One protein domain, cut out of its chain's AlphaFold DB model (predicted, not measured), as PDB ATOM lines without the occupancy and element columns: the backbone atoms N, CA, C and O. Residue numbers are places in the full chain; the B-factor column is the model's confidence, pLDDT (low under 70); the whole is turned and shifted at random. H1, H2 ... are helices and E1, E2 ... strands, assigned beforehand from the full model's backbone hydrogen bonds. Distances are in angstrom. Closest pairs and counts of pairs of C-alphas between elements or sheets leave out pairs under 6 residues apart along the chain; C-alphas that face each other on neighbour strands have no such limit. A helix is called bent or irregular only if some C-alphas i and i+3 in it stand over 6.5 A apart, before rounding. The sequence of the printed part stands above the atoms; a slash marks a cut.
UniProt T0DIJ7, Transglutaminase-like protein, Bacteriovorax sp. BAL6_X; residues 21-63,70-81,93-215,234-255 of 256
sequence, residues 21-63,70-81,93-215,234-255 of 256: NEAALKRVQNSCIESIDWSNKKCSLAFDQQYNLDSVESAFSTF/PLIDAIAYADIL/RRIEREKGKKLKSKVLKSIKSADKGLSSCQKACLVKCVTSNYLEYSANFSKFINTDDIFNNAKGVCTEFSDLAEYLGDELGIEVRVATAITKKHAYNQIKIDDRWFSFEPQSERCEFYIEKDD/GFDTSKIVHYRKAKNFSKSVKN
ATOM      1  N   ASN A  21     116.871 183.150 159.423       78.31
ATOM      2  CA  ASN A  21     116.116 184.373 159.131       78.31
ATOM      3  C   ASN A  21     116.541 185.032 157.820       78.31
ATOM      4  O   ASN A  21     115.719 185.601 157.103       78.31
ATOM      5  N   GLU A  22     117.832 184.960 157.489       84.69
ATOM      6  CA  GLU A  22     118.313 185.396 156.179       84.69
ATOM      7  C   GLU A  22     117.775 184.489 155.071       84.69
ATOM      8  O   GLU A  22     117.395 184.986 154.011       84.69
ATOM      9  N   ALA A  23     117.647 183.181 155.328       88.19
ATOM     10  CA  ALA A  23     116.968 182.271 154.414       88.19
ATOM     11  C   ALA A  23     115.479 182.619 154.256       88.19
ATOM     12  O   ALA A  23     114.994 182.633 153.129       88.19
ATOM     13  N   ALA A  24     114.770 182.963 155.336       91.38
ATOM     14  CA  ALA A  24     113.375 183.407 155.277       91.38
ATOM     15  C   ALA A  24     113.200 184.685 154.444       91.38
ATOM     16  O   ALA A  24     112.367 184.733 153.539       91.38
ATOM     17  N   LEU A  25     114.041 185.698 154.680       93.06
ATOM     18  CA  LEU A  25     114.057 186.912 153.862       93.06
ATOM     19  C   LEU A  25     114.322 186.583 152.387       93.06
ATOM     20  O   LEU A  25     113.635 187.103 151.510       93.06
ATOM     21  N   LYS A  26     115.281 185.696 152.110       93.44
ATOM     22  CA  LYS A  26     115.610 185.278 150.745       93.44
ATOM     23  C   LYS A  26     114.465 184.509 150.081       93.44
ATOM     24  O   LYS A  26     114.214 184.725 148.903       93.44
ATOM     25  N   ARG A  27     113.738 183.657 150.816       93.81
ATOM     26  CA  ARG A  27     112.518 183.000 150.310       93.81
ATOM     27  C   ARG A  27     111.470 184.033 149.917       93.81
ATOM     28  O   ARG A  27     110.942 183.948 148.819       93.81
ATOM     29  N   VAL A  28     111.224 185.042 150.755       94.94
ATOM     30  CA  VAL A  28     110.296 186.133 150.413       94.94
ATOM     31  C   VAL A  28     110.755 186.883 149.165       94.94
ATOM     32  O   VAL A  28     109.960 187.082 148.250       94.94
ATOM     33  N   GLN A  29     112.027 187.278 149.093       95.00
ATOM     34  CA  GLN A  29     112.561 187.994 147.932       95.00
ATOM     35  C   GLN A  29     112.409 187.169 146.653       95.00
ATOM     36  O   GLN A  29     111.814 187.640 145.686       95.00
ATOM     37  N   ASN A  30     112.833 185.909 146.682       94.62
ATOM     38  CA  ASN A  30     112.787 185.037 145.520       94.62
ATOM     39  C   ASN A  30     111.349 184.690 145.116       94.62
ATOM     40  O   ASN A  30     110.995 184.839 143.950       94.62
ATOM     41  N   SER A  31     110.517 184.232 146.054       93.50
ATOM     42  CA  SER A  31     109.189 183.675 145.763       93.50
ATOM     43  C   SER A  31     108.103 184.732 145.614       93.50
ATOM     44  O   SER A  31     107.122 184.481 144.928       93.50
ATOM     45  N   CYS A  32     108.246 185.895 146.254       94.44
ATOM     46  CA  CYS A  32     107.177 186.894 146.313       94.44
ATOM     47  C   CYS A  32     107.538 188.230 145.673       94.44
ATOM     48  O   CYS A  32     106.630 188.993 145.373       94.44
ATOM     49  N   ILE A  33     108.818 188.555 145.475       93.56
ATOM     50  CA  ILE A  33     109.219 189.879 144.971       93.56
ATOM     51  C   ILE A  33     109.814 189.780 143.567       93.56
ATOM     52  O   ILE A  33     109.384 190.496 142.671       93.56
ATOM     53  N   GLU A  34     110.787 188.895 143.365       91.00
ATOM     54  CA  GLU A  34     111.572 188.833 142.127       91.00
ATOM     55  C   GLU A  34     110.934 187.940 141.057       91.00
ATOM     56  O   GLU A  34     111.019 188.248 139.871       91.00
ATOM     57  N   SER A  35     110.291 186.837 141.454       85.75
ATOM     58  CA  SER A  35     109.734 185.853 140.509       85.75
ATOM     59  C   SER A  35     108.282 186.103 140.099       85.75
ATOM     60  O   SER A  35     107.790 185.441 139.183       85.75
ATOM     61  N   ILE A  36     107.583 187.035 140.756       85.88
ATOM     62  CA  ILE A  36     106.162 187.295 140.517       85.88
ATOM     63  C   ILE A  36     105.972 188.690 139.934       85.88
ATOM     64  O   ILE A  36     106.244 189.700 140.578       85.88
ATOM     65  N   ASP A  37     105.386 188.736 138.741       88.19
ATOM     66  CA  ASP A  37     104.778 189.955 138.226       88.19
ATOM     67  C   ASP A  37     103.377 190.132 138.827       88.19
ATOM     68  O   ASP A  37     102.385 189.546 138.374       88.19
ATOM     69  N   TRP A  38     103.304 190.947 139.878       87.38
ATOM     70  CA  TRP A  38     102.061 191.224 140.590       87.38
ATOM     71  C   TRP A  38     101.006 191.899 139.720       87.38
ATOM     72  O   TRP A  38      99.821 191.678 139.964       87.38
ATOM     73  N   SER A  39     101.399 192.637 138.676       80.69
ATOM     74  CA  SER A  39     100.457 193.347 137.800       80.69
ATOM     75  C   SER A  39      99.482 192.398 137.089       80.69
ATOM     76  O   SER A  39      98.331 192.752 136.839       80.69
ATOM     77  N   ASN A  40      99.912 191.155 136.856       84.00
ATOM     78  CA  ASN A  40      99.134 190.110 136.198       84.00
ATOM     79  C   ASN A  40      98.458 189.137 137.176       84.00
ATOM     80  O   ASN A  40      97.718 188.239 136.755       84.00
ATOM     81  N   LYS A  41      98.697 189.284 138.485       86.12
ATOM     82  CA  LYS A  41      98.128 188.384 139.487       86.12
ATOM     83  C   LYS A  41      96.636 188.655 139.653       86.12
ATOM     84  O   LYS A  41      96.220 189.777 139.931       86.12
ATOM     85  N   LYS A  42      95.839 187.597 139.514       85.50
ATOM     86  CA  LYS A  42      94.396 187.613 139.772       85.50
ATOM     87  C   LYS A  42      94.097 186.912 141.084       85.50
ATOM     88  O   LYS A  42      94.680 185.865 141.375       85.50
ATOM     89  N   CYS A  43      93.148 187.456 141.828       80.06
ATOM     90  CA  CYS A  43      92.597 186.777 142.984       80.06
ATOM     91  C   CYS A  43      91.613 185.711 142.512       80.06
ATOM     92  O   CYS A  43      90.789 185.949 141.632       80.06
ATOM     93  N   SER A  44      91.699 184.517 143.080       79.56
ATOM     94  CA  SER A  44      90.735 183.454 142.804       79.56
ATOM     95  C   SER A  44      89.711 183.397 143.926       79.56
ATOM     96  O   SER A  44      90.087 183.316 145.095       79.56
ATOM     97  N   LEU A  45      88.423 183.405 143.578       71.06
ATOM     98  CA  LEU A  45      87.372 183.129 144.555       71.06
ATOM     99  C   LEU A  45      87.107 181.635 144.602       71.06
ATOM    100  O   LEU A  45      86.671 181.025 143.620       71.06
ATOM    101  N   ALA A  46      87.329 181.054 145.771       65.56
ATOM    102  CA  ALA A  46      86.834 179.734 146.089       65.56
ATOM    103  C   ALA A  46      85.466 179.893 146.769       65.56
ATOM    104  O   ALA A  46      85.337 180.549 147.801       65.56
ATOM    105  N   PHE A  47      84.423 179.330 146.150       53.09
ATOM    106  CA  PHE A  47      83.114 179.238 146.792       53.09
ATOM    107  C   PHE A  47      83.162 178.102 147.790       53.09
ATOM    108  O   PHE A  47      83.509 176.990 147.389       53.09
ATOM    109  N   ASP A  48      82.756 178.360 149.028       46.12
ATOM    110  CA  ASP A  48      82.827 177.329 150.042       46.12
ATOM    111  C   ASP A  48      81.450 176.795 150.473       46.12
ATOM    112  O   ASP A  48      80.566 177.513 150.945       46.12
ATOM    113  N   GLN A  49      81.234 175.492 150.266       38.41
ATOM    114  CA  GLN A  49      80.290 174.701 151.074       38.41
ATOM    115  C   GLN A  49      81.002 174.035 152.264       38.41
ATOM    116  O   GLN A  49      80.355 173.349 153.046       38.41
ATOM    117  N   GLN A  50      82.309 174.233 152.372       37.31
ATOM    118  CA  GLN A  50      83.319 173.331 152.903       37.31
ATOM    119  C   GLN A  50      84.362 174.103 153.740       37.31
ATOM    120  O   GLN A  50      85.485 173.645 153.905       37.31
ATOM    121  N   TYR A  51      83.953 175.207 154.386       43.62
ATOM    122  CA  TYR A  51      84.629 175.660 155.610       43.62
ATOM    123  C   TYR A  51      84.244 174.760 156.803       43.62
ATOM    124  O   TYR A  51      84.595 175.024 157.948       43.62
ATOM    125  N   ASN A  52      83.628 173.602 156.538       41.53
ATOM    126  CA  ASN A  52      84.042 172.377 157.209       41.53
ATOM    127  C   ASN A  52      85.454 172.013 156.716       41.53
ATOM    128  O   ASN A  52      85.593 171.317 155.716       41.53
ATOM    129  N   LEU A  53      86.479 172.536 157.407       45.25
ATOM    130  CA  LEU A  53      87.924 172.236 157.306       45.25
ATOM    131  C   LEU A  53      88.341 170.741 157.182       45.25
ATOM    132  O   LEU A  53      89.523 170.453 157.294       45.25
ATOM    133  N   ASP A  54      87.465 169.788 156.878       38.00
ATOM    134  CA  ASP A  54      87.681 168.335 156.898       38.00
ATOM    135  C   ASP A  54      88.831 167.839 155.988       38.00
ATOM    136  O   ASP A  54      89.518 166.863 156.300       38.00
ATOM    137  N   SER A  55      89.117 168.517 154.869       38.47
ATOM    138  CA  SER A  55      90.183 168.092 153.941       38.47
ATOM    139  C   SER A  55      91.575 168.645 154.266       38.47
ATOM    140  O   SER A  55      92.569 168.062 153.835       38.47
ATOM    141  N   VAL A  56      91.662 169.741 155.026       43.88
ATOM    142  CA  VAL A  56      92.926 170.206 155.634       43.88
ATOM    143  C   VAL A  56      93.081 169.587 157.039       43.88
ATOM    144  O   VAL A  56      94.193 169.345 157.494       43.88
ATOM    145  N   GLU A  57      91.973 169.197 157.681       42.34
ATOM    146  CA  GLU A  57      91.885 168.574 159.011       42.34
ATOM    147  C   GLU A  57      92.605 167.234 159.146       42.34
ATOM    148  O   GLU A  57      93.200 167.010 160.196       42.34
ATOM    149  N   SER A  58      92.574 166.316 158.171       35.88
ATOM    150  CA  SER A  58      93.096 164.960 158.459       35.88
ATOM    151  C   SER A  58      94.626 164.915 158.606       35.88
ATOM    152  O   SER A  58      95.152 164.141 159.408       35.88
ATOM    153  N   ALA A  59      95.339 165.808 157.909       38.03
ATOM    154  CA  ALA A  59      96.788 165.942 158.046       38.03
ATOM    155  C   ALA A  59      97.187 166.832 159.238       38.03
ATOM    156  O   ALA A  59      98.218 166.581 159.857       38.03
ATOM    157  N   PHE A  60      96.372 167.839 159.584       41.59
ATOM    158  CA  PHE A  60      96.714 168.836 160.607       41.59
ATOM    159  C   PHE A  60      96.149 168.525 162.010       41.59
ATOM    160  O   PHE A  60      96.865 168.699 162.991       41.59
ATOM    161  N   SER A  61      94.923 168.003 162.147       36.72
ATOM    162  CA  SER A  61      94.296 167.719 163.459       36.72
ATOM    163  C   SER A  61      94.884 166.495 164.175       36.72
ATOM    164  O   SER A  61      94.973 166.479 165.403       36.72
ATOM    165  N   THR A  62      95.370 165.501 163.422       39.16
ATOM    166  CA  THR A  62      95.996 164.290 163.980       39.16
ATOM    167  C   THR A  62      97.266 164.615 164.781       39.16
ATOM    168  O   THR A  62      97.601 163.896 165.717       39.16
ATOM    169  N   PHE A  63      97.945 165.728 164.476       40.75
ATOM    170  CA  PHE A  63      99.153 166.155 165.191       40.75
ATOM    171  C   PHE A  63      98.846 166.884 166.517       40.75
ATOM    172  O   PHE A  63      99.628 166.808 167.460       40.75
ATOM    173  N   PRO A  70      97.200 173.409 177.862       47.25
ATOM    174  CA  PRO A  70      97.130 174.197 179.101       47.25
ATOM    175  C   PRO A  70      98.474 174.392 179.819       47.25
ATOM    176  O   PRO A  70      98.637 175.361 180.557       47.25
ATOM    177  N   LEU A  71      99.433 173.476 179.638       41.72
ATOM    178  CA  LEU A  71     100.718 173.521 180.346       41.72
ATOM    179  C   LEU A  71     101.708 174.486 179.669       41.72
ATOM    180  O   LEU A  71     102.480 175.158 180.349       41.72
ATOM    181  N   ILE A  72     101.648 174.590 178.338       50.28
ATOM    182  CA  ILE A  72     102.501 175.485 177.540       50.28
ATOM    183  C   ILE A  72     102.089 176.949 177.747       50.28
ATOM    184  O   ILE A  72     102.952 177.798 177.975       50.28
ATOM    185  N   ASP A  73     100.783 177.233 177.760       44.03
ATOM    186  CA  ASP A  73     100.257 178.586 177.973       44.03
ATOM    187  C   ASP A  73     100.621 179.138 179.367       44.03
ATOM    188  O   ASP A  73     100.943 180.318 179.514       44.03
ATOM    189  N   ALA A  74     100.632 178.281 180.395       46.06
ATOM    190  CA  ALA A  74     100.980 178.668 181.763       46.06
ATOM    191  C   ALA A  74     102.481 178.953 181.951       46.06
ATOM    192  O   ALA A  74     102.839 179.880 182.677       46.06
ATOM    193  N   ILE A  75     103.358 178.192 181.284       49.94
ATOM    194  CA  ILE A  75     104.812 178.424 181.317       49.94
ATOM    195  C   ILE A  75     105.154 179.718 180.570       49.94
ATOM    196  O   ILE A  75     105.881 180.552 181.103       49.94
ATOM    197  N   ALA A  76     104.549 179.939 179.398       47.12
ATOM    198  CA  ALA A  76     104.731 181.173 178.640       47.12
ATOM    199  C   ALA A  76     104.278 182.412 179.433       47.12
ATOM    200  O   ALA A  76     104.936 183.445 179.381       47.12
ATOM    201  N   TYR A  77     103.191 182.314 180.206       48.34
ATOM    202  CA  TYR A  77     102.710 183.415 181.045       48.34
ATOM    203  C   TYR A  77     103.565 183.650 182.304       48.34
ATOM    204  O   TYR A  77     103.727 184.789 182.743       48.34
ATOM    205  N   ALA A  78     104.135 182.590 182.883       50.69
ATOM    206  CA  ALA A  78     105.003 182.693 184.056       50.69
ATOM    207  C   ALA A  78     106.357 183.348 183.729       50.69
ATOM    208  O   ALA A  78     106.819 184.186 184.504       50.69
ATOM    209  N   ASP A  79     106.947 183.035 182.572       49.19
ATOM    210  CA  ASP A  79     108.186 183.680 182.116       49.19
ATOM    211  C   ASP A  79     107.990 185.198 181.927       49.19
ATOM    212  O   ASP A  79     108.841 185.992 182.329       49.19
ATOM    213  N   ILE A  80     106.811 185.622 181.454       53.34
ATOM    214  CA  ILE A  80     106.445 187.037 181.266       53.34
ATOM    215  C   ILE A  80     106.430 187.823 182.585       53.34
ATOM    216  O   ILE A  80     106.976 188.925 182.651       53.34
ATOM    217  N   LEU A  81     105.822 187.270 183.643       51.03
ATOM    218  CA  LEU A  81     105.713 187.953 184.940       51.03
ATOM    219  C   LEU A  81     107.066 188.083 185.650       51.03
ATOM    220  O   LEU A  81     107.291 189.040 186.392       51.03
ATOM    221  N   ARG A  93     117.594 189.116 174.949       68.50
ATOM    222  CA  ARG A  93     116.319 189.419 174.295       68.50
ATOM    223  C   ARG A  93     116.294 190.792 173.616       68.50
ATOM    224  O   ARG A  93     115.710 190.926 172.545       68.50
ATOM    225  N   ARG A  94     116.974 191.815 174.156       74.25
ATOM    226  CA  ARG A  94     117.126 193.119 173.478       74.25
ATOM    227  C   ARG A  94     117.903 192.971 172.169       74.25
ATOM    228  O   ARG A  94     117.502 193.542 171.158       74.25
ATOM    229  N   ILE A  95     118.985 192.189 172.171       78.44
ATOM    230  CA  ILE A  95     119.791 191.926 170.968       78.44
ATOM    231  C   ILE A  95     118.947 191.205 169.912       78.44
ATOM    232  O   ILE A  95     118.983 191.572 168.737       78.44
ATOM    233  N   GLU A  96     118.176 190.199 170.320       81.50
ATOM    234  CA  GLU A  96     117.258 189.472 169.441       81.50
ATOM    235  C   GLU A  96     116.149 190.359 168.886       81.50
ATOM    236  O   GLU A  96     115.917 190.372 167.676       81.50
ATOM    237  N   ARG A  97     115.551 191.210 169.717       80.75
ATOM    238  CA  ARG A  97     114.551 192.178 169.272       80.75
ATOM    239  C   ARG A  97     115.121 193.187 168.277       80.75
ATOM    240  O   ARG A  97     114.485 193.490 167.273       80.75
ATOM    241  N   GLU A  98     116.334 193.692 168.499       85.31
ATOM    242  CA  GLU A  98     117.005 194.588 167.546       85.31
ATOM    243  C   GLU A  98     117.339 193.886 166.218       85.31
ATOM    244  O   GLU A  98     117.252 194.500 165.149       85.31
ATOM    245  N   LYS A  99     117.674 192.589 166.243       87.25
ATOM    246  CA  LYS A  99     117.780 191.781 165.016       87.25
ATOM    247  C   LYS A  99     116.422 191.661 164.321       87.25
ATOM    248  O   LYS A  99     116.354 191.911 163.116       87.25
ATOM    249  N   GLY A 100     115.361 191.377 165.075       88.06
ATOM    250  CA  GLY A 100     113.977 191.350 164.605       88.06
ATOM    251  C   GLY A 100     113.576 192.643 163.904       88.06
ATOM    252  O   GLY A 100     113.174 192.613 162.744       88.06
ATOM    253  N   LYS A 101     113.816 193.801 164.529       89.56
ATOM    254  CA  LYS A 101     113.572 195.126 163.928       89.56
ATOM    255  C   LYS A 101     114.331 195.338 162.619       89.56
ATOM    256  O   LYS A 101     113.775 195.867 161.654       89.56
ATOM    257  N   LYS A 102     115.600 194.922 162.551       91.25
ATOM    258  CA  LYS A 102     116.401 195.017 161.319       91.25
ATOM    259  C   LYS A 102     115.836 194.126 160.211       91.25
ATOM    260  O   LYS A 102     115.756 194.568 159.065       91.25
ATOM    261  N   LEU A 103     115.449 192.893 160.532       91.94
ATOM    262  CA  LEU A 103     114.856 191.950 159.579       91.94
ATOM    263  C   LEU A 103     113.493 192.435 159.090       91.94
ATOM    264  O   LEU A 103     113.286 192.531 157.885       91.94
ATOM    265  N   LYS A 104     112.631 192.854 160.013       93.31
ATOM    266  CA  LYS A 104     111.364 193.537 159.752       93.31
ATOM    267  C   LYS A 104     111.541 194.690 158.773       93.31
ATOM    268  O   LYS A 104     110.900 194.715 157.729       93.31
ATOM    269  N   SER A 105     112.484 195.598 159.034       93.69
ATOM    270  CA  SER A 105     112.781 196.718 158.132       93.69
ATOM    271  C   SER A 105     113.174 196.256 156.720       93.69
ATOM    272  O   SER A 105     112.701 196.823 155.734       93.69
ATOM    273  N   LYS A 106     113.993 195.200 156.597       94.81
ATOM    274  CA  LYS A 106     114.375 194.628 155.293       94.81
ATOM    275  C   LYS A 106     113.177 194.024 154.557       94.81
ATOM    276  O   LYS A 106     113.006 194.310 153.374       94.81
ATOM    277  N   VAL A 107     112.350 193.238 155.249       94.50
ATOM    278  CA  VAL A 107     111.135 192.631 154.683       94.50
ATOM    279  C   VAL A 107     110.176 193.719 154.203       94.50
ATOM    280  O   VAL A 107     109.781 193.716 153.039       94.50
ATOM    281  N   LEU A 108     109.885 194.714 155.046       94.88
ATOM    282  CA  LEU A 108     109.004 195.829 154.694       94.88
ATOM    283  C   LEU A 108     109.540 196.648 153.522       94.88
ATOM    284  O   LEU A 108     108.770 197.043 152.653       94.88
ATOM    285  N   LYS A 109     110.856 196.876 153.447       94.69
ATOM    286  CA  LYS A 109     111.466 197.552 152.297       94.69
ATOM    287  C   LYS A 109     111.249 196.764 151.000       94.69
ATOM    288  O   LYS A 109     110.909 197.369 149.985       94.69
ATOM    289  N   SER A 110     111.428 195.442 151.028       93.06
ATOM    290  CA  SER A 110     111.171 194.575 149.871       93.06
ATOM    291  C   SER A 110     109.696 194.608 149.458       93.06
ATOM    292  O   SER A 110     109.395 194.830 148.289       93.06
ATOM    293  N   ILE A 111     108.778 194.499 150.413       93.56
ATOM    294  CA  ILE A 111     107.330 194.525 150.164       93.56
ATOM    295  C   ILE A 111     106.877 195.877 149.599       93.56
ATOM    296  O   ILE A 111     106.241 195.920 148.550       93.56
ATOM    297  N   LYS A 112     107.292 196.994 150.211       92.50
ATOM    298  CA  LYS A 112     106.980 198.352 149.727       92.50
ATOM    299  C   LYS A 112     107.567 198.630 148.341       92.50
ATOM    300  O   LYS A 112     107.040 199.455 147.602       92.50
ATOM    301  N   SER A 113     108.654 197.952 147.965       90.62
ATOM    302  CA  SER A 113     109.202 198.060 146.609       90.62
ATOM    303  C   SER A 113     108.347 197.348 145.555       90.62
ATOM    304  O   SER A 113     108.293 197.833 144.423       90.62
ATOM    305  N   ALA A 114     107.660 196.264 145.935       88.50
ATOM    306  CA  ALA A 114     106.694 195.562 145.093       88.50
ATOM    307  C   ALA A 114     105.331 196.278 145.041       88.50
ATOM    308  O   ALA A 114     104.653 196.212 144.020       88.50
ATOM    309  N   ASP A 115     104.960 197.024 146.088       88.88
ATOM    310  CA  ASP A 115     103.670 197.721 146.209       88.88
ATOM    311  C   ASP A 115     103.533 199.036 145.405       88.88
ATOM    312  O   ASP A 115     102.841 199.982 145.788       88.88
ATOM    313  N   LYS A 116     104.211 199.174 144.265       84.56
ATOM    314  CA  LYS A 116     104.116 200.408 143.467       84.56
ATOM    315  C   LYS A 116     102.835 200.421 142.632       84.56
ATOM    316  O   LYS A 116     102.874 200.198 141.427       84.56
ATOM    317  N   GLY A 117     101.713 200.713 143.288       84.44
ATOM    318  CA  GLY A 117     100.404 200.861 142.645       84.44
ATOM    319  C   GLY A 117      99.645 199.548 142.469       84.44
ATOM    320  O   GLY A 117      98.875 199.419 141.519       84.44
ATOM    321  N   LEU A 118      99.863 198.578 143.362       92.56
ATOM    322  CA  LEU A 118      99.090 197.341 143.363       92.56
ATOM    323  C   LEU A 118      97.637 197.605 143.777       92.56
ATOM    324  O   LEU A 118      97.354 198.431 144.649       92.56
ATOM    325  N   SER A 119      96.710 196.871 143.164       92.12
ATOM    326  CA  SER A 119      95.305 196.855 143.573       92.12
ATOM    327  C   SER A 119      95.127 196.187 144.940       92.12
ATOM    328  O   SER A 119      96.002 195.457 145.411       92.12
ATOM    329  N   SER A 120      93.963 196.380 145.566       92.19
ATOM    330  CA  SER A 120      93.594 195.725 146.831       92.19
ATOM    331  C   SER A 120      93.785 194.196 146.763       92.19
ATOM    332  O   SER A 120      94.405 193.591 147.634       92.19
ATOM    333  N   CYS A 121      93.362 193.574 145.661       91.19
ATOM    334  CA  CYS A 121      93.547 192.151 145.387       91.19
ATOM    335  C   CYS A 121      95.033 191.744 145.330       91.19
ATOM    336  O   CYS A 121      95.448 190.761 145.944       91.19
ATOM    337  N   GLN A 122      95.861 192.497 144.607       94.38
ATOM    338  CA  GLN A 122      97.284 192.182 144.461       94.38
ATOM    339  C   GLN A 122      98.032 192.342 145.788       94.38
ATOM    340  O   GLN A 122      98.837 191.478 146.138       94.38
ATOM    341  N   LYS A 123      97.703 193.383 146.562       95.06
ATOM    342  CA  LYS A 123      98.190 193.562 147.935       95.06
ATOM    343  C   LYS A 123      97.812 192.375 148.814       95.06
ATOM    344  O   LYS A 123      98.671 191.823 149.493       95.06
ATOM    345  N   ALA A 124      96.562 191.922 148.737       93.81
ATOM    346  CA  ALA A 124      96.094 190.753 149.471       93.81
ATOM    347  C   ALA A 124      96.874 189.479 149.103       93.81
ATOM    348  O   ALA A 124      97.294 188.726 149.983       93.81
ATOM    349  N   CYS A 125      97.132 189.247 147.811       94.75
ATOM    350  CA  CYS A 125      97.978 188.134 147.385       94.75
ATOM    351  C   CYS A 125      99.420 188.254 147.916       94.75
ATOM    352  O   CYS A 125     100.024 187.242 148.277       94.75
ATOM    353  N   LEU A 126      99.982 189.469 147.929       95.81
ATOM    354  CA  LEU A 126     101.336 189.732 148.411       95.81
ATOM    355  C   LEU A 126     101.450 189.445 149.912       95.81
ATOM    356  O   LEU A 126     102.377 188.742 150.308       95.81
ATOM    357  N   VAL A 127     100.476 189.886 150.720       95.94
ATOM    358  CA  VAL A 127     100.389 189.547 152.154       95.94
ATOM    359  C   VAL A 127     100.431 188.032 152.353       95.94
ATOM    360  O   VAL A 127     101.269 187.541 153.110       95.94
ATOM    361  N   LYS A 128      99.593 187.277 151.629       94.81
ATOM    362  CA  LYS A 128      99.577 185.806 151.706       94.81
ATOM    363  C   LYS A 128     100.919 185.185 151.347       94.81
ATOM    364  O   LYS A 128     101.444 184.388 152.116       94.81
ATOM    365  N   CYS A 129     101.487 185.579 150.206       95.62
ATOM    366  CA  CYS A 129     102.758 185.036 149.734       95.62
ATOM    367  C   CYS A 129     103.876 185.267 150.749       95.62
ATOM    368  O   CYS A 129     104.615 184.338 151.076       95.62
ATOM    369  N   VAL A 130     103.999 186.500 151.252       96.50
ATOM    370  CA  VAL A 130     105.036 186.850 152.224       96.50
ATOM    371  C   VAL A 130     104.843 186.035 153.491       96.50
ATOM    372  O   VAL A 130     105.800 185.425 153.951       96.50
ATOM    373  N   THR A 131     103.628 185.994 154.033       95.31
ATOM    374  CA  THR A 131     103.354 185.304 155.297       95.31
ATOM    375  C   THR A 131     103.712 183.820 155.204       95.31
ATOM    376  O   THR A 131     104.464 183.319 156.042       95.31
ATOM    377  N   SER A 132     103.286 183.141 154.133       93.94
ATOM    378  CA  SER A 132     103.544 181.712 153.926       93.94
ATOM    379  C   SER A 132     105.007 181.375 153.620       93.94
ATOM    380  O   SER A 132     105.450 180.267 153.900       93.94
ATOM    381  N   ASN A 133     105.760 182.293 153.001       95.12
ATOM    382  CA  ASN A 133     107.166 182.065 152.640       95.12
ATOM    383  C   ASN A 133     108.144 182.531 153.723       95.12
ATOM    384  O   ASN A 133     109.277 182.035 153.795       95.12
ATOM    385  N   TYR A 134     107.735 183.497 154.541       94.94
ATOM    386  CA  TYR A 134     108.552 184.008 155.622       94.94
ATOM    387  C   TYR A 134     108.577 183.021 156.785       94.94
ATOM    388  O   TYR A 134     109.660 182.593 157.187       94.94
ATOM    389  N   LEU A 135     107.400 182.615 157.267       91.75
ATOM    390  CA  LEU A 135     107.281 181.722 158.410       91.75
ATOM    391  C   LEU A 135     107.382 180.256 158.007       91.75
ATOM    392  O   LEU A 135     106.751 179.794 157.061       91.75
ATOM    393  N   GLU A 136     108.152 179.511 158.784       89.50
ATOM    394  CA  GLU A 136     108.125 178.057 158.787       89.50
ATOM    395  C   GLU A 136     107.188 177.566 159.896       89.50
ATOM    396  O   GLU A 136     107.241 178.028 161.038       89.50
ATOM    397  N   TYR A 137     106.317 176.616 159.567       84.19
ATOM    398  CA  TYR A 137     105.416 176.046 160.556       84.19
ATOM    399  C   TYR A 137     106.190 175.224 161.595       84.19
ATOM    400  O   TYR A 137     106.950 174.324 161.239       84.19
ATOM    401  N   SER A 138     105.968 175.497 162.881       80.44
ATOM    402  CA  SER A 138     106.621 174.781 163.980       80.44
ATOM    403  C   SER A 138     105.659 174.577 165.144       80.44
ATOM    404  O   SER A 138     105.366 175.517 165.869       80.44
ATOM    405  N   ALA A 139     105.218 173.335 165.366       68.44
ATOM    406  CA  ALA A 139     104.307 172.990 166.464       68.44
ATOM    407  C   ALA A 139     104.959 173.060 167.861       68.44
ATOM    408  O   ALA A 139     104.265 173.236 168.856       68.44
ATOM    409  N   ASN A 140     106.289 172.945 167.942       65.69
ATOM    410  CA  ASN A 140     107.046 173.003 169.198       65.69
ATOM    411  C   ASN A 140     107.521 174.434 169.472       65.69
ATOM    412  O   ASN A 140     108.723 174.701 169.509       65.69
ATOM    413  N   PHE A 141     106.580 175.368 169.549       66.88
ATOM    414  CA  PHE A 141     106.880 176.790 169.589       66.88
ATOM    415  C   PHE A 141     106.016 177.519 170.632       66.88
ATOM    416  O   PHE A 141     104.820 177.260 170.732       66.88
ATOM    417  N   SER A 142     106.630 178.415 171.411       66.25
ATOM    418  CA  SER A 142     105.950 179.233 172.425       66.25
ATOM    419  C   SER A 142     105.504 180.552 171.819       66.25
ATOM    420  O   SER A 142     106.354 181.285 171.330       66.25
ATOM    421  N   LYS A 143     104.211 180.884 171.899       69.44
ATOM    422  CA  LYS A 143     103.622 182.084 171.283       69.44
ATOM    423  C   LYS A 143     104.482 183.346 171.451       69.44
ATOM    424  O   LYS A 143     104.913 183.674 172.558       69.44
ATOM    425  N   PHE A 144     104.679 184.092 170.362       75.06
ATOM    426  CA  PHE A 144     105.372 185.381 170.435       75.06
ATOM    427  C   PHE A 144     104.457 186.488 170.957       75.06
ATOM    428  O   PHE A 144     103.284 186.575 170.610       75.06
ATOM    429  N   ILE A 145     105.026 187.383 171.764       67.44
ATOM    430  CA  ILE A 145     104.313 188.559 172.289       67.44
ATOM    431  C   ILE A 145     104.429 189.733 171.314       67.44
ATOM    432  O   ILE A 145     103.526 190.559 171.216       67.44
ATOM    433  N   ASN A 146     105.560 189.836 170.607       73.94
ATOM    434  CA  ASN A 146     105.860 190.956 169.729       73.94
ATOM    435  C   ASN A 146     106.105 190.490 168.293       73.94
ATOM    436  O   ASN A 146     106.818 189.517 168.054       73.94
ATOM    437  N   THR A 147     105.610 191.252 167.320       80.88
ATOM    438  CA  THR A 147     105.888 191.016 165.900       80.88
ATOM    439  C   THR A 147     107.386 191.042 165.586       80.88
ATOM    440  O   THR A 147     107.841 190.307 164.718       80.88
ATOM    441  N   ASP A 148     108.187 191.852 166.290       85.75
ATOM    442  CA  ASP A 148     109.647 191.855 166.125       85.75
ATOM    443  C   ASP A 148     110.247 190.460 166.411       85.75
ATOM    444  O   ASP A 148     111.186 190.049 165.726       85.75
ATOM    445  N   ASP A 149     109.674 189.710 167.357       82.38
ATOM    446  CA  ASP A 149     110.107 188.350 167.687       82.38
ATOM    447  C   ASP A 149     109.691 187.356 166.588       82.38
ATOM    448  O   ASP A 149     110.481 186.476 166.235       82.38
ATOM    449  N   ILE A 150     108.522 187.559 165.963       88.12
ATOM    450  CA  ILE A 150     108.087 186.818 164.764       88.12
ATOM    451  C   ILE A 150     109.116 186.996 163.633       88.12
ATOM    452  O   ILE A 150     109.567 186.018 163.031       88.12
ATOM    453  N   PHE A 151     109.566 188.234 163.383       89.81
ATOM    454  CA  PHE A 151     110.618 188.521 162.397       89.81
ATOM    455  C   PHE A 151     111.987 187.957 162.795       89.81
ATOM    456  O   PHE A 151     112.775 187.553 161.942       89.81
ATOM    457  N   ASN A 152     112.314 187.917 164.084       89.44
ATOM    458  CA  ASN A 152     113.593 187.364 164.513       89.44
ATOM    459  C   ASN A 152     113.641 185.831 164.482       89.44
ATOM    460  O   ASN A 152     114.730 185.276 164.513       89.44
ATOM    461  N   ASN A 153     112.512 185.132 164.456       87.12
ATOM    462  CA  ASN A 153     112.523 183.669 164.532       87.12
ATOM    463  C   ASN A 153     112.033 182.986 163.260       87.12
ATOM    464  O   ASN A 153     112.376 181.828 163.032       87.12
ATOM    465  N   ALA A 154     111.238 183.689 162.447       90.25
ATOM    466  CA  ALA A 154     110.696 183.191 161.188       90.25
ATOM    467  C   ALA A 154     109.984 181.826 161.320       90.25
ATOM    468  O   ALA A 154     110.010 181.005 160.403       90.25
ATOM    469  N   LYS A 155     109.364 181.572 162.478       88.62
ATOM    470  CA  LYS A 155     108.659 180.332 162.819       88.62
ATOM    471  C   LYS A 155     107.372 180.644 163.565       88.62
ATOM    472  O   LYS A 155     107.304 181.664 164.241       88.62
ATOM    473  N   GLY A 156     106.384 179.763 163.472       86.00
ATOM    474  CA  GLY A 156     105.176 179.878 164.285       86.00
ATOM    475  C   GLY A 156     104.085 178.884 163.921       86.00
ATOM    476  O   GLY A 156     104.295 177.981 163.106       86.00
ATOM    477  N   VAL A 157     102.918 179.059 164.534       84.94
ATOM    478  CA  VAL A 157     101.690 178.312 164.232       84.94
ATOM    479  C   VAL A 157     100.619 179.270 163.702       84.94
ATOM    480  O   VAL A 157     100.913 180.421 163.390       84.94
ATOM    481  N   CYS A 158      99.370 178.818 163.565       84.31
ATOM    482  CA  CYS A 158      98.297 179.607 162.951       84.31
ATOM    483  C   CYS A 158      98.152 181.032 163.526       84.31
ATOM    484  O   CYS A 158      97.828 181.952 162.774       84.31
ATOM    485  N   THR A 159      98.463 181.249 164.811       85.25
ATOM    486  CA  THR A 159      98.476 182.575 165.447       85.25
ATOM    487  C   THR A 159      99.561 183.492 164.894       85.25
ATOM    488  O   THR A 159      99.229 184.573 164.429       85.25
ATOM    489  N   GLU A 160     100.830 183.077 164.844       88.69
ATOM    490  CA  GLU A 160     101.916 183.924 164.319       88.69
ATOM    491  C   GLU A 160     101.749 184.211 162.827       88.69
ATOM    492  O   GLU A 160     102.083 185.301 162.367       88.69
ATOM    493  N   PHE A 161     101.227 183.244 162.065       91.56
ATOM    494  CA  PHE A 161     100.870 183.477 160.668       91.56
ATOM    495  C   PHE A 161      99.751 184.518 160.564       91.56
ATOM    496  O   PHE A 161      99.845 185.422 159.735       91.56
ATOM    497  N   SER A 162      98.734 184.437 161.424       89.31
ATOM    498  CA  SER A 162      97.630 185.398 161.415       89.31
ATOM    499  C   SER A 162      98.064 186.802 161.835       89.31
ATOM    500  O   SER A 162      97.717 187.771 161.157       89.31
ATOM    501  N   ASP A 163      98.873 186.907 162.890       89.62
ATOM    502  CA  ASP A 163      99.398 188.170 163.416       89.62
ATOM    503  C   ASP A 163     100.365 188.825 162.413       89.62
ATOM    504  O   ASP A 163     100.345 190.041 162.209       89.62
ATOM    505  N   LEU A 164     101.200 188.028 161.733       94.31
ATOM    506  CA  LEU A 164     102.080 188.541 160.683       94.31
ATOM    507  C   LEU A 164     101.280 189.041 159.476       94.31
ATOM    508  O   LEU A 164     101.611 190.093 158.931       94.31
ATOM    509  N   ALA A 165     100.236 188.322 159.059       95.38
ATOM    510  CA  ALA A 165      99.397 188.746 157.944       95.38
ATOM    511  C   ALA A 165      98.661 190.063 158.239       95.38
ATOM    512  O   ALA A 165      98.601 190.926 157.362       95.38
ATOM    513  N   GLU A 166      98.149 190.235 159.461       93.31
ATOM    514  CA  GLU A 166      97.541 191.491 159.916       93.31
ATOM    515  C   GLU A 166      98.550 192.643 159.867       93.31
ATOM    516  O   GLU A 166      98.329 193.634 159.171       93.31
ATOM    517  N   TYR A 167      99.721 192.448 160.478       93.56
ATOM    518  CA  TYR A 167     100.790 193.445 160.485       93.56
ATOM    519  C   TYR A 167     101.237 193.863 159.073       93.56
ATOM    520  O   TYR A 167     101.464 195.040 158.791       93.56
ATOM    521  N   LEU A 168     101.385 192.900 158.159       95.62
ATOM    522  CA  LEU A 168     101.768 193.179 156.774       95.62
ATOM    523  C   LEU A 168     100.656 193.881 155.986       95.62
ATOM    524  O   LEU A 168     100.967 194.685 155.106       95.62
ATOM    525  N   GLY A 169      99.390 193.583 156.289       94.75
ATOM    526  CA  GLY A 169      98.236 194.277 155.725       94.75
ATOM    527  C   GLY A 169      98.260 195.766 156.054       94.75
ATOM    528  O   GLY A 169      98.238 196.597 155.141       94.75
ATOM    529  N   ASP A 170      98.435 196.096 157.333       91.38
ATOM    530  CA  ASP A 170      98.536 197.478 157.811       91.38
ATOM    531  C   ASP A 170      99.672 198.245 157.118       91.38
ATOM    532  O   ASP A 170      99.486 199.363 156.632       91.38
ATOM    533  N   GLU A 171     100.848 197.625 156.985       93.69
ATOM    534  CA  GLU A 171     102.016 198.235 156.331       93.69
ATOM    535  C   GLU A 171     101.845 198.449 154.817       93.69
ATOM    536  O   GLU A 171     102.546 199.284 154.231       93.69
ATOM    537  N   LEU A 172     100.932 197.706 154.185       93.31
ATOM    538  CA  LEU A 172     100.530 197.836 152.780       93.31
ATOM    539  C   LEU A 172      99.280 198.714 152.594       93.31
ATOM    540  O   LEU A 172      98.856 198.962 151.457       93.31
ATOM    541  N   GLY A 173      98.681 199.195 153.686       91.44
ATOM    542  CA  GLY A 173      97.446 199.972 153.660       91.44
ATOM    543  C   GLY A 173      96.246 199.170 153.152       91.44
ATOM    544  O   GLY A 173      95.432 199.710 152.402       91.44
ATOM    545  N   ILE A 174      96.163 197.884 153.501       92.38
ATOM    546  CA  ILE A 174      94.988 197.039 153.273       92.38
ATOM    547  C   ILE A 174      94.485 196.500 154.611       92.38
ATOM    548  O   ILE A 174      95.251 195.944 155.389       92.38
ATOM    549  N   GLU A 175      93.189 196.665 154.879       91.38
ATOM    550  CA  GLU A 175      92.599 196.216 156.141       91.38
ATOM    551  C   GLU A 175      92.619 194.683 156.213       91.38
ATOM    552  O   GLU A 175      92.014 193.996 155.381       91.38
ATOM    553  N   VAL A 176      93.299 194.159 157.228       90.69
ATOM    554  CA  VAL A 176      93.338 192.742 157.590       90.69
ATOM    555  C   VAL A 176      92.928 192.633 159.049       90.69
ATOM    556  O   VAL A 176      93.246 193.508 159.843       90.69
ATOM    557  N   ARG A 177      92.200 191.578 159.404       86.00
ATOM    558  CA  ARG A 177      91.872 191.268 160.798       86.00
ATOM    559  C   ARG A 177      92.017 189.787 161.070       86.00
ATOM    560  O   ARG A 177      91.755 188.963 160.188       86.00
ATOM    561  N   VAL A 178      92.404 189.444 162.290       79.88
ATOM    562  CA  VAL A 178      92.418 188.053 162.750       79.88
ATOM    563  C   VAL A 178      90.986 187.565 162.986       79.88
ATOM    564  O   VAL A 178      90.157 188.252 163.583       79.88
ATOM    565  N   ALA A 179      90.692 186.356 162.523       75.62
ATOM    566  CA  ALA A 179      89.465 185.624 162.797       75.62
ATOM    567  C   ALA A 179      89.816 184.255 163.392       75.62
ATOM    568  O   ALA A 179      90.879 183.694 163.128       75.62
ATOM    569  N   THR A 180      88.936 183.715 164.235       67.19
ATOM    570  CA  THR A 180      89.203 182.453 164.935       67.19
ATOM    571  C   THR A 180      88.028 181.499 164.818       67.19
ATOM    572  O   THR A 180      86.873 181.869 165.019       67.19
ATOM    573  N   ALA A 181      88.328 180.239 164.514       62.22
ATOM    574  CA  ALA A 181      87.357 179.158 164.568       62.22
ATOM    575  C   ALA A 181      87.475 178.464 165.932       62.22
ATOM    576  O   ALA A 181      88.329 177.596 166.124       62.22
ATOM    577  N   ILE A 182      86.616 178.847 166.887       47.97
ATOM    578  CA  ILE A 182      86.653 178.350 168.279       47.97
ATOM    579  C   ILE A 182      86.600 176.817 168.333       47.97
ATOM    580  O   ILE A 182      87.364 176.190 169.063       47.97
ATOM    581  N   THR A 183      85.743 176.202 167.519       51.69
ATOM    582  CA  THR A 183      85.570 174.742 167.465       51.69
ATOM    583  C   THR A 183      86.806 174.001 166.959       51.69
ATOM    584  O   THR A 183      86.941 172.806 167.203       51.69
ATOM    585  N   LYS A 184      87.718 174.701 166.278       54.19
ATOM    586  CA  LYS A 184      88.871 174.114 165.585       54.19
ATOM    587  C   LYS A 184      90.212 174.600 166.121       54.19
ATOM    588  O   LYS A 184      91.239 174.168 165.615       54.19
ATOM    589  N   LYS A 185      90.203 175.478 167.137       68.31
ATOM    590  CA  LYS A 185      91.401 176.116 167.709       68.31
ATOM    591  C   LYS A 185      92.350 176.637 166.619       68.31
ATOM    592  O   LYS A 185      93.560 176.459 166.700       68.31
ATOM    593  N   HIS A 186      91.779 177.251 165.581       76.00
ATOM    594  CA  HIS A 186      92.516 177.718 164.408       76.00
ATOM    595  C   HIS A 186      92.335 179.219 164.224       76.00
ATOM    596  O   HIS A 186      91.203 179.714 164.262       76.00
ATOM    597  N   ALA A 187      93.445 179.923 164.023       78.12
ATOM    598  CA  ALA A 187      93.462 181.328 163.649       78.12
ATOM    599  C   ALA A 187      93.663 181.446 162.134       78.12
ATOM    600  O   ALA A 187      94.490 180.751 161.548       78.12
ATOM    601  N   TYR A 188      92.872 182.309 161.514       83.94
ATOM    602  CA  TYR A 188      92.971 182.679 160.108       83.94
ATOM    603  C   TYR A 188      92.739 184.188 159.990       83.94
ATOM    604  O   TYR A 188      92.550 184.881 160.992       83.94
ATOM    605  N   ASN A 189      92.717 184.723 158.773       88.88
ATOM    606  CA  ASN A 189      92.500 186.150 158.574       88.88
ATOM    607  C   ASN A 189      91.302 186.432 157.680       88.88
ATOM    608  O   ASN A 189      90.924 185.639 156.814       88.88
ATOM    609  N   GLN A 190      90.759 187.627 157.856       85.31
ATOM    610  CA  GLN A 190      89.895 188.275 156.886       85.31
ATOM    611  C   GLN A 190      90.609 189.505 156.334       85.31
ATOM    612  O   GLN A 190      91.317 190.191 157.064       85.31
ATOM    613  N   ILE A 191      90.436 189.778 155.045       90.38
ATOM    614  CA  ILE A 191      91.055 190.902 154.338       90.38
ATOM    615  C   ILE A 191      90.025 191.640 153.501       90.38
ATOM    616  O   ILE A 191      89.132 191.021 152.915       90.38
ATOM    617  N   LYS A 192      90.152 192.963 153.440       86.06
ATOM    618  CA  LYS A 192      89.245 193.819 152.684       86.06
ATOM    619  C   LYS A 192      89.771 194.056 151.269       86.06
ATOM    620  O   LYS A 192      90.755 194.762 151.069       86.06
ATOM    621  N   ILE A 193      89.096 193.479 150.281       87.25
ATOM    622  CA  ILE A 193      89.396 193.633 148.853       87.25
ATOM    623  C   ILE A 193      88.217 194.367 148.214       87.25
ATOM    624  O   ILE A 193      87.089 193.883 148.281       87.25
ATOM    625  N   ASP A 194      88.473 195.541 147.632       86.38
ATOM    626  CA  ASP A 194      87.458 196.415 147.014       86.38
ATOM    627  C   ASP A 194      86.203 196.586 147.896       86.38
ATOM    628  O   ASP A 194      85.074 196.302 147.496       86.38
ATOM    629  N   ASP A 195      86.433 197.000 149.146       81.12
ATOM    630  CA  ASP A 195      85.424 197.241 150.189       81.12
ATOM    631  C   ASP A 195      84.642 196.022 150.696       81.12
ATOM    632  O   ASP A 195      83.688 196.167 151.464       81.12
ATOM    633  N   ARG A 196      85.064 194.806 150.344       81.50
ATOM    634  CA  ARG A 196      84.437 193.564 150.812       81.50
ATOM    635  C   ARG A 196      85.417 192.707 151.592       81.50
ATOM    636  O   ARG A 196      86.575 192.575 151.212       81.50
ATOM    637  N   TRP A 197      84.932 192.099 152.669       82.12
ATOM    638  CA  TRP A 197      85.713 191.168 153.473       82.12
ATOM    639  C   TRP A 197      85.732 189.781 152.838       82.12
ATOM    640  O   TRP A 197      84.693 189.249 152.446       82.12
ATOM    641  N   PHE A 198      86.919 189.187 152.783       82.44
ATOM    642  CA  PHE A 198      87.122 187.804 152.377       82.44
ATOM    643  C   PHE A 198      88.018 187.095 153.381       82.44
ATOM    644  O   PHE A 198      89.009 187.660 153.837       82.44
ATOM    645  N   SER A 199      87.703 185.844 153.686       85.19
ATOM    646  CA  SER A 199      88.536 184.995 154.535       85.19
ATOM    647  C   SER A 199      89.701 184.416 153.730       85.19
ATOM    648  O   SER A 199      89.580 184.190 152.520       85.19
ATOM    649  N   PHE A 200      90.830 184.147 154.383       86.88
ATOM    650  CA  PHE A 200      91.955 183.430 153.786       86.88
ATOM    651  C   PHE A 200      92.825 182.708 154.818       86.88
ATOM    652  O   PHE A 200      92.911 183.110 155.974       86.88
ATOM    653  N   GLU A 201      93.504 181.655 154.354       88.94
ATOM    654  CA  GLU A 201      94.525 180.920 155.107       88.94
ATOM    655  C   GLU A 201      95.915 181.565 154.905       88.94
ATOM    656  O   GLU A 201      96.442 181.475 153.784       88.94
ATOM    657  N   PRO A 202      96.503 182.234 155.919       89.50
ATOM    658  CA  PRO A 202      97.821 182.875 155.822       89.50
ATOM    659  C   PRO A 202      98.983 181.886 155.647       89.50
ATOM    660  O   PRO A 202     100.043 182.270 155.155       89.50
ATOM    661  N   GLN A 203      98.797 180.605 155.988       89.31
ATOM    662  CA  GLN A 203      99.794 179.553 155.761       89.31
ATOM    663  C   GLN A 203      99.876 179.107 154.289       89.31
ATOM    664  O   GLN A 203     100.780 178.361 153.914       89.31
ATOM    665  N   SER A 204      98.946 179.550 153.435       85.19
ATOM    666  CA  SER A 204      98.897 179.179 152.020       85.19
ATOM    667  C   SER A 204      99.409 180.291 151.108       85.19
ATOM    668  O   SER A 204      98.855 181.389 151.075       85.19
ATOM    669  N   GLU A 205     100.381 179.962 150.253       81.88
ATOM    670  CA  GLU A 205     100.887 180.869 149.208       81.88
ATOM    671  C   GLU A 205      99.892 181.101 148.056       81.88
ATOM    672  O   GLU A 205     100.074 181.985 147.214       81.88
ATOM    673  N   ARG A 206      98.824 180.293 147.977       84.81
ATOM    674  CA  ARG A 206      97.834 180.407 146.904       84.81
ATOM    675  C   ARG A 206      97.050 181.701 147.064       84.81
ATOM    676  O   ARG A 206      96.475 181.955 148.122       84.81
ATOM    677  N   CYS A 207      96.937 182.477 145.983       88.06
ATOM    678  CA  CYS A 207      96.096 183.675 145.968       88.06
ATOM    679  C   CYS A 207      94.603 183.332 145.796       88.06
ATOM    680  O   CYS A 207      93.951 183.668 144.804       88.06
ATOM    681  N   GLU A 208      94.095 182.590 146.773       84.31
ATOM    682  CA  GLU A 208      92.719 182.129 146.894       84.31
ATOM    683  C   GLU A 208      92.079 182.767 148.127       84.31
ATOM    684  O   GLU A 208      92.703 182.821 149.192       84.31
ATOM    685  N   PHE A 209      90.845 183.237 147.965       84.19
ATOM    686  CA  PHE A 209      90.044 183.860 149.014       84.19
ATOM    687  C   PHE A 209      88.658 183.238 149.063       84.19
ATOM    688  O   PHE A 209      88.144 182.741 148.054       84.19
ATOM    689  N   TYR A 210      88.052 183.309 150.240       79.44
ATOM    690  CA  TYR A 210      86.797 182.648 150.541       79.44
ATOM    691  C   TYR A 210      85.757 183.675 150.966       79.44
ATOM    692  O   TYR A 210      86.029 184.584 151.751       79.44
ATOM    693  N   ILE A 211      84.554 183.526 150.423       67.44
ATOM    694  CA  ILE A 211      83.400 184.328 150.820       67.44
ATOM    695  C   ILE A 211      82.785 183.641 152.033       67.44
ATOM    696  O   ILE A 211      82.433 182.462 151.956       67.44
ATOM    697  N   GLU A 212      82.650 184.373 153.134       55.56
ATOM    698  CA  GLU A 212      81.869 183.923 154.280       55.56
ATOM    699  C   GLU A 212      80.410 183.778 153.819       55.56
ATOM    700  O   GLU A 212      79.826 184.710 153.259       55.56
ATOM    701  N   LYS A 213      79.814 182.591 153.973       48.59
ATOM    702  CA  LYS A 213      78.351 182.545 153.995       48.59
ATOM    703  C   LYS A 213      77.942 183.306 155.244       48.59
ATOM    704  O   LYS A 213      78.534 183.069 156.286       48.59
ATOM    705  N   ASP A 214      76.943 184.172 155.141       40.47
ATOM    706  CA  ASP A 214      76.253 184.701 156.315       40.47
ATOM    707  C   ASP A 214      75.775 183.527 157.190       40.47
ATOM    708  O   ASP A 214      74.673 183.007 157.013       40.47
ATOM    709  N   ASP A 215      76.593 183.102 158.150       35.97
ATOM    710  CA  ASP A 215      76.214 182.111 159.159       35.97
ATOM    711  C   ASP A 215      75.249 182.729 160.195       35.97
ATOM    712  O   ASP A 215      74.714 182.041 161.064       35.97
ATOM    713  N   GLY A 234      87.896 191.843 138.859       53.12
ATOM    714  CA  GLY A 234      89.270 191.470 139.233       53.12
ATOM    715  C   GLY A 234      89.465 190.062 139.811       53.12
ATOM    716  O   GLY A 234      90.612 189.622 139.913       53.12
ATOM    717  N   PHE A 235      88.393 189.317 140.106       59.47
ATOM    718  CA  PHE A 235      88.503 187.924 140.546       59.47
ATOM    719  C   PHE A 235      88.227 186.922 139.421       59.47
ATOM    720  O   PHE A 235      87.317 187.096 138.608       59.47
ATOM    721  N   ASP A 236      88.978 185.822 139.408       65.25
ATOM    722  CA  ASP A 236      88.606 184.642 138.632       65.25
ATOM    723  C   ASP A 236      87.472 183.893 139.353       65.25
ATOM    724  O   ASP A 236      87.657 183.311 140.426       65.25
ATOM    725  N   THR A 237      86.279 183.934 138.756       61.69
ATOM    726  CA  THR A 237      85.049 183.307 139.265       61.69
ATOM    727  C   THR A 237      84.739 181.962 138.602       61.69
ATOM    728  O   THR A 237      83.705 181.354 138.897       61.69
ATOM    729  N   SER A 238      85.618 181.447 137.731       60.81
ATOM    730  CA  SER A 238      85.409 180.189 136.995       60.81
ATOM    731  C   SER A 238      85.079 179.010 137.920       60.81
ATOM    732  O   SER A 238      84.162 178.228 137.639       60.81
ATOM    733  N   LYS A 239      85.743 178.939 139.082       54.81
ATOM    734  CA  LYS A 239      85.490 177.932 140.123       54.81
ATOM    735  C   LYS A 239      84.065 178.034 140.692       54.81
ATOM    736  O   LYS A 239      83.408 177.008 140.865       54.81
ATOM    737  N   ILE A 240      83.534 179.243 140.897       51.69
ATOM    738  CA  ILE A 240      82.161 179.471 141.391       51.69
ATOM    739  C   ILE A 240      81.121 178.938 140.395       51.69
ATOM    740  O   ILE A 240      80.158 178.270 140.784       51.69
ATOM    741  N   VAL A 241      81.301 179.226 139.102       51.09
ATOM    742  CA  VAL A 241      80.357 178.822 138.044       51.09
ATOM    743  C   VAL A 241      80.272 177.298 137.936       51.09
ATOM    744  O   VAL A 241      79.174 176.751 137.797       51.09
ATOM    745  N   HIS A 242      81.408 176.605 138.060       46.84
ATOM    746  CA  HIS A 242      81.451 175.145 138.077       46.84
ATOM    747  C   HIS A 242      80.660 174.566 139.264       46.84
ATOM    748  O   HIS A 242      79.816 173.684 139.081       46.84
ATOM    749  N   TYR A 243      80.837 175.123 140.468       45.28
ATOM    750  CA  TYR A 243      80.094 174.697 141.660       45.28
ATOM    751  C   TYR A 243      78.584 174.945 141.560       45.28
ATOM    752  O   TYR A 243      77.794 174.070 141.931       45.28
ATOM    753  N   ARG A 244      78.149 176.100 141.029       48.56
ATOM    754  CA  ARG A 244      76.716 176.380 140.806       48.56
ATOM    755  C   ARG A 244      76.081 175.330 139.887       48.56
ATOM    756  O   ARG A 244      75.000 174.828 140.196       48.56
ATOM    757  N   LYS A 245      76.764 174.953 138.800       43.50
ATOM    758  CA  LYS A 245      76.290 173.911 137.870       43.50
ATOM    759  C   LYS A 245      76.205 172.536 138.538       43.50
ATOM    760  O   LYS A 245      75.169 171.886 138.429       43.50
ATOM    761  N   ALA A 246      77.231 172.133 139.290       41.97
ATOM    762  CA  ALA A 246      77.251 170.847 139.994       41.97
ATOM    763  C   ALA A 246      76.130 170.724 141.046       41.97
ATOM    764  O   ALA A 246      75.489 169.680 141.154       41.97
ATOM    765  N   LYS A 247      75.832 171.803 141.785       42.44
ATOM    766  CA  LYS A 247      74.741 171.823 142.776       42.44
ATOM    767  C   LYS A 247      73.354 171.768 142.129       42.44
ATOM    768  O   LYS A 247      72.453 171.127 142.665       42.44
ATOM    769  N   ASN A 248      73.173 172.437 140.992       37.56
ATOM    770  CA  ASN A 248      71.916 172.370 140.246       37.56
ATOM    771  C   ASN A 248      71.693 170.968 139.668       37.56
ATOM    772  O   ASN A 248      70.577 170.460 139.743       37.56
ATOM    773  N   PHE A 249      72.759 170.315 139.198       31.84
ATOM    774  CA  PHE A 249      72.710 168.930 138.734       31.84
ATOM    775  C   PHE A 249      72.389 167.941 139.869       31.84
ATOM    776  O   PHE A 249      71.525 167.082 139.721       31.84
ATOM    777  N   SER A 250      73.004 168.082 141.050       39.19
ATOM    778  CA  SER A 250      72.710 167.181 142.179       39.19
ATOM    779  C   SER A 250      71.294 167.352 142.738       39.19
ATOM    780  O   SER A 250      70.681 166.378 143.170       39.19
ATOM    781  N   LYS A 251      70.732 168.569 142.682       41.22
ATOM    782  CA  LYS A 251      69.319 168.811 143.009       41.22
ATOM    783  C   LYS A 251      68.365 168.187 141.993       41.22
ATOM    784  O   LYS A 251      67.343 167.657 142.410       41.22
ATOM    785  N   SER A 252      68.684 168.217 140.696       39.53
ATOM    786  CA  SER A 252      67.848 167.556 139.683       39.53
ATOM    787  C   SER A 252      67.877 166.031 139.793       39.53
ATOM    788  O   SER A 252      66.877 165.396 139.493       39.53
ATOM    789  N   VAL A 253      68.983 165.449 140.274       38.94
ATOM    790  CA  VAL A 253      69.111 163.993 140.484       38.94
ATOM    791  C   VAL A 253      68.388 163.518 141.752       38.94
ATOM    792  O   VAL A 253      67.940 162.385 141.798       38.94
ATOM    793  N   LYS A 254      68.221 164.368 142.776       39.50
ATOM    794  CA  LYS A 254      67.473 164.017 144.003       39.50
ATOM    795  C   LYS A 254      65.944 164.091 143.868       39.50
ATOM    796  O   LYS A 254      65.252 163.694 144.797       39.50
ATOM    797  N   ASN A 255      65.440 164.616 142.751       43.75
ATOM    798  CA  ASN A 255      64.008 164.735 142.455       43.75
ATOM    799  C   ASN A 255      63.555 163.781 141.325       43.75
ATOM    800  O   ASN A 255      62.513 164.019 140.715       43.75
TER     801      ASN A 255
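This is residues 21 to 63, 70 to 81, 93 to 215 and 234 to 255 of the 256 residues of the protein "Transglutaminase-like protein" of Bacteriovorax sp. BAL6_X (UniProt T0DIJ7). A small antiparallel sheet, E2 E3 E4, has helices H5 and H7 packed over one face, and H1, H4 and H6 pack on the side of those two helices away from the sheet. A short parallel pair of strands, E1 and E5, sits by E4 and the beginning of H5; from there H8 runs outward until residues 245 to 255 stick out alone, while H2 and H3 lie at the margin, touching no helix. The printed part has 200 residues, with eight named helices and five named strands in the order H1 E1 H2 H3 H4 H5 H6 H7 E2 E3 E4 E5 H8; the class is mostly helix. It is compact, with a radius of gyration of the C-alphas of 18.5 A, and only just elongated, spanning 67 by 44 by 27 A.

The sheet has the order E2, residues 176 to 181, E3, residues 186 to 193, and E4, residues 196 to 200; it is a meander, each strand the antiparallel neighbour of the one before. E2 and E3 form a hairpin, with N 179 and O 188 2.8 A apart, within hydrogen-bond range. E3 and E4 form another, with N 191 and O 198 at 2.8 A. The sheet is only just strongly twisted, its C-alphas lying up to 4.4 A off their best plane. H7, residues 158 to 172, is on the sheet at a height over the sheet of 8.5 A, over E2 and E3, and runs along the strands, at 2 degrees to E2 on the local plane. H5, residues 120 to 134, is on the same face, over E3, at a height over the sheet of 10.8 A; these are two layers, helices on one face of a sheet. H5 and H7 touch, closest at the C-alphas of Thr 131 and Ala 165, 5.9 A, at a steep tilt of 45 degrees, opposite ways. H1, residues 21 to 34, touches H5, closest at the C-alphas of Ala 24 and Tyr 134, 4.9 A. H4, residues 93 to 114, touches H1 at a shallow tilt of 8 degrees, the same way, closest at the C-alphas of Ile 33 and Ala 114, 6.2 A. H6, residues 147 to 153, touches residues 96 to 104 of H4, about perpendicular at 80 degrees, closest at the C-alphas of Gly 100 and Asn 152, 4.0 A. E1, residues 43 to 46, and E5, residues 208 to 210, are parallel neighbours, with N 46 and O 209 at 3.0 A. The closest C-alphas of E4 and E5 are Ser 199 and Tyr 210, 4.9 A. H8, residues 238 to 253, comes closest to E1 at the C-alphas of Lys 239 and Ala 46, 6.4 A. H2, residues 54 to 63, and H3, residues 70 to 81, are apart. Every O i to N i+4 pair is within hydrogen-bond range in H4, H5, H6, H7 and H8, but 9 of 10 in H1, 6 of 8 in H3 and 2 of 6 in H2, which has 2 of 7 O i to N i+3 pairs within range.

E3 is 22.5 A long from first to last C-alpha, beginning at C-alpha 186 (92.516, 177.718, 164.408). H4 is 31.4 A long, H8 23.2 A, H7 21.0 A, H5 20.9 A and H1 18.2 A. H1 begins at C-alpha 21 (116.116, 184.373, 159.131) and is only just irregular, C-alphas 31 and 34 being 6.7 A apart. H8 ends at C-alpha 253 (69.111, 163.993, 140.484).

The two C-alphas farthest apart are those of Ile 95 and Asn 255, 68.3 A. Residues 64 to 69, 82 to 92 and 216 to 233 are not printed, with C-alpha gaps of 16.2, 15.1 and 25.6 A. Of the links printed whole, H5 to H6 is long. The mean pLDDT of the printed part is 74.7; 70 residues are under 70, among them residues 46 to 63, 70 to 81 and 234 to 255.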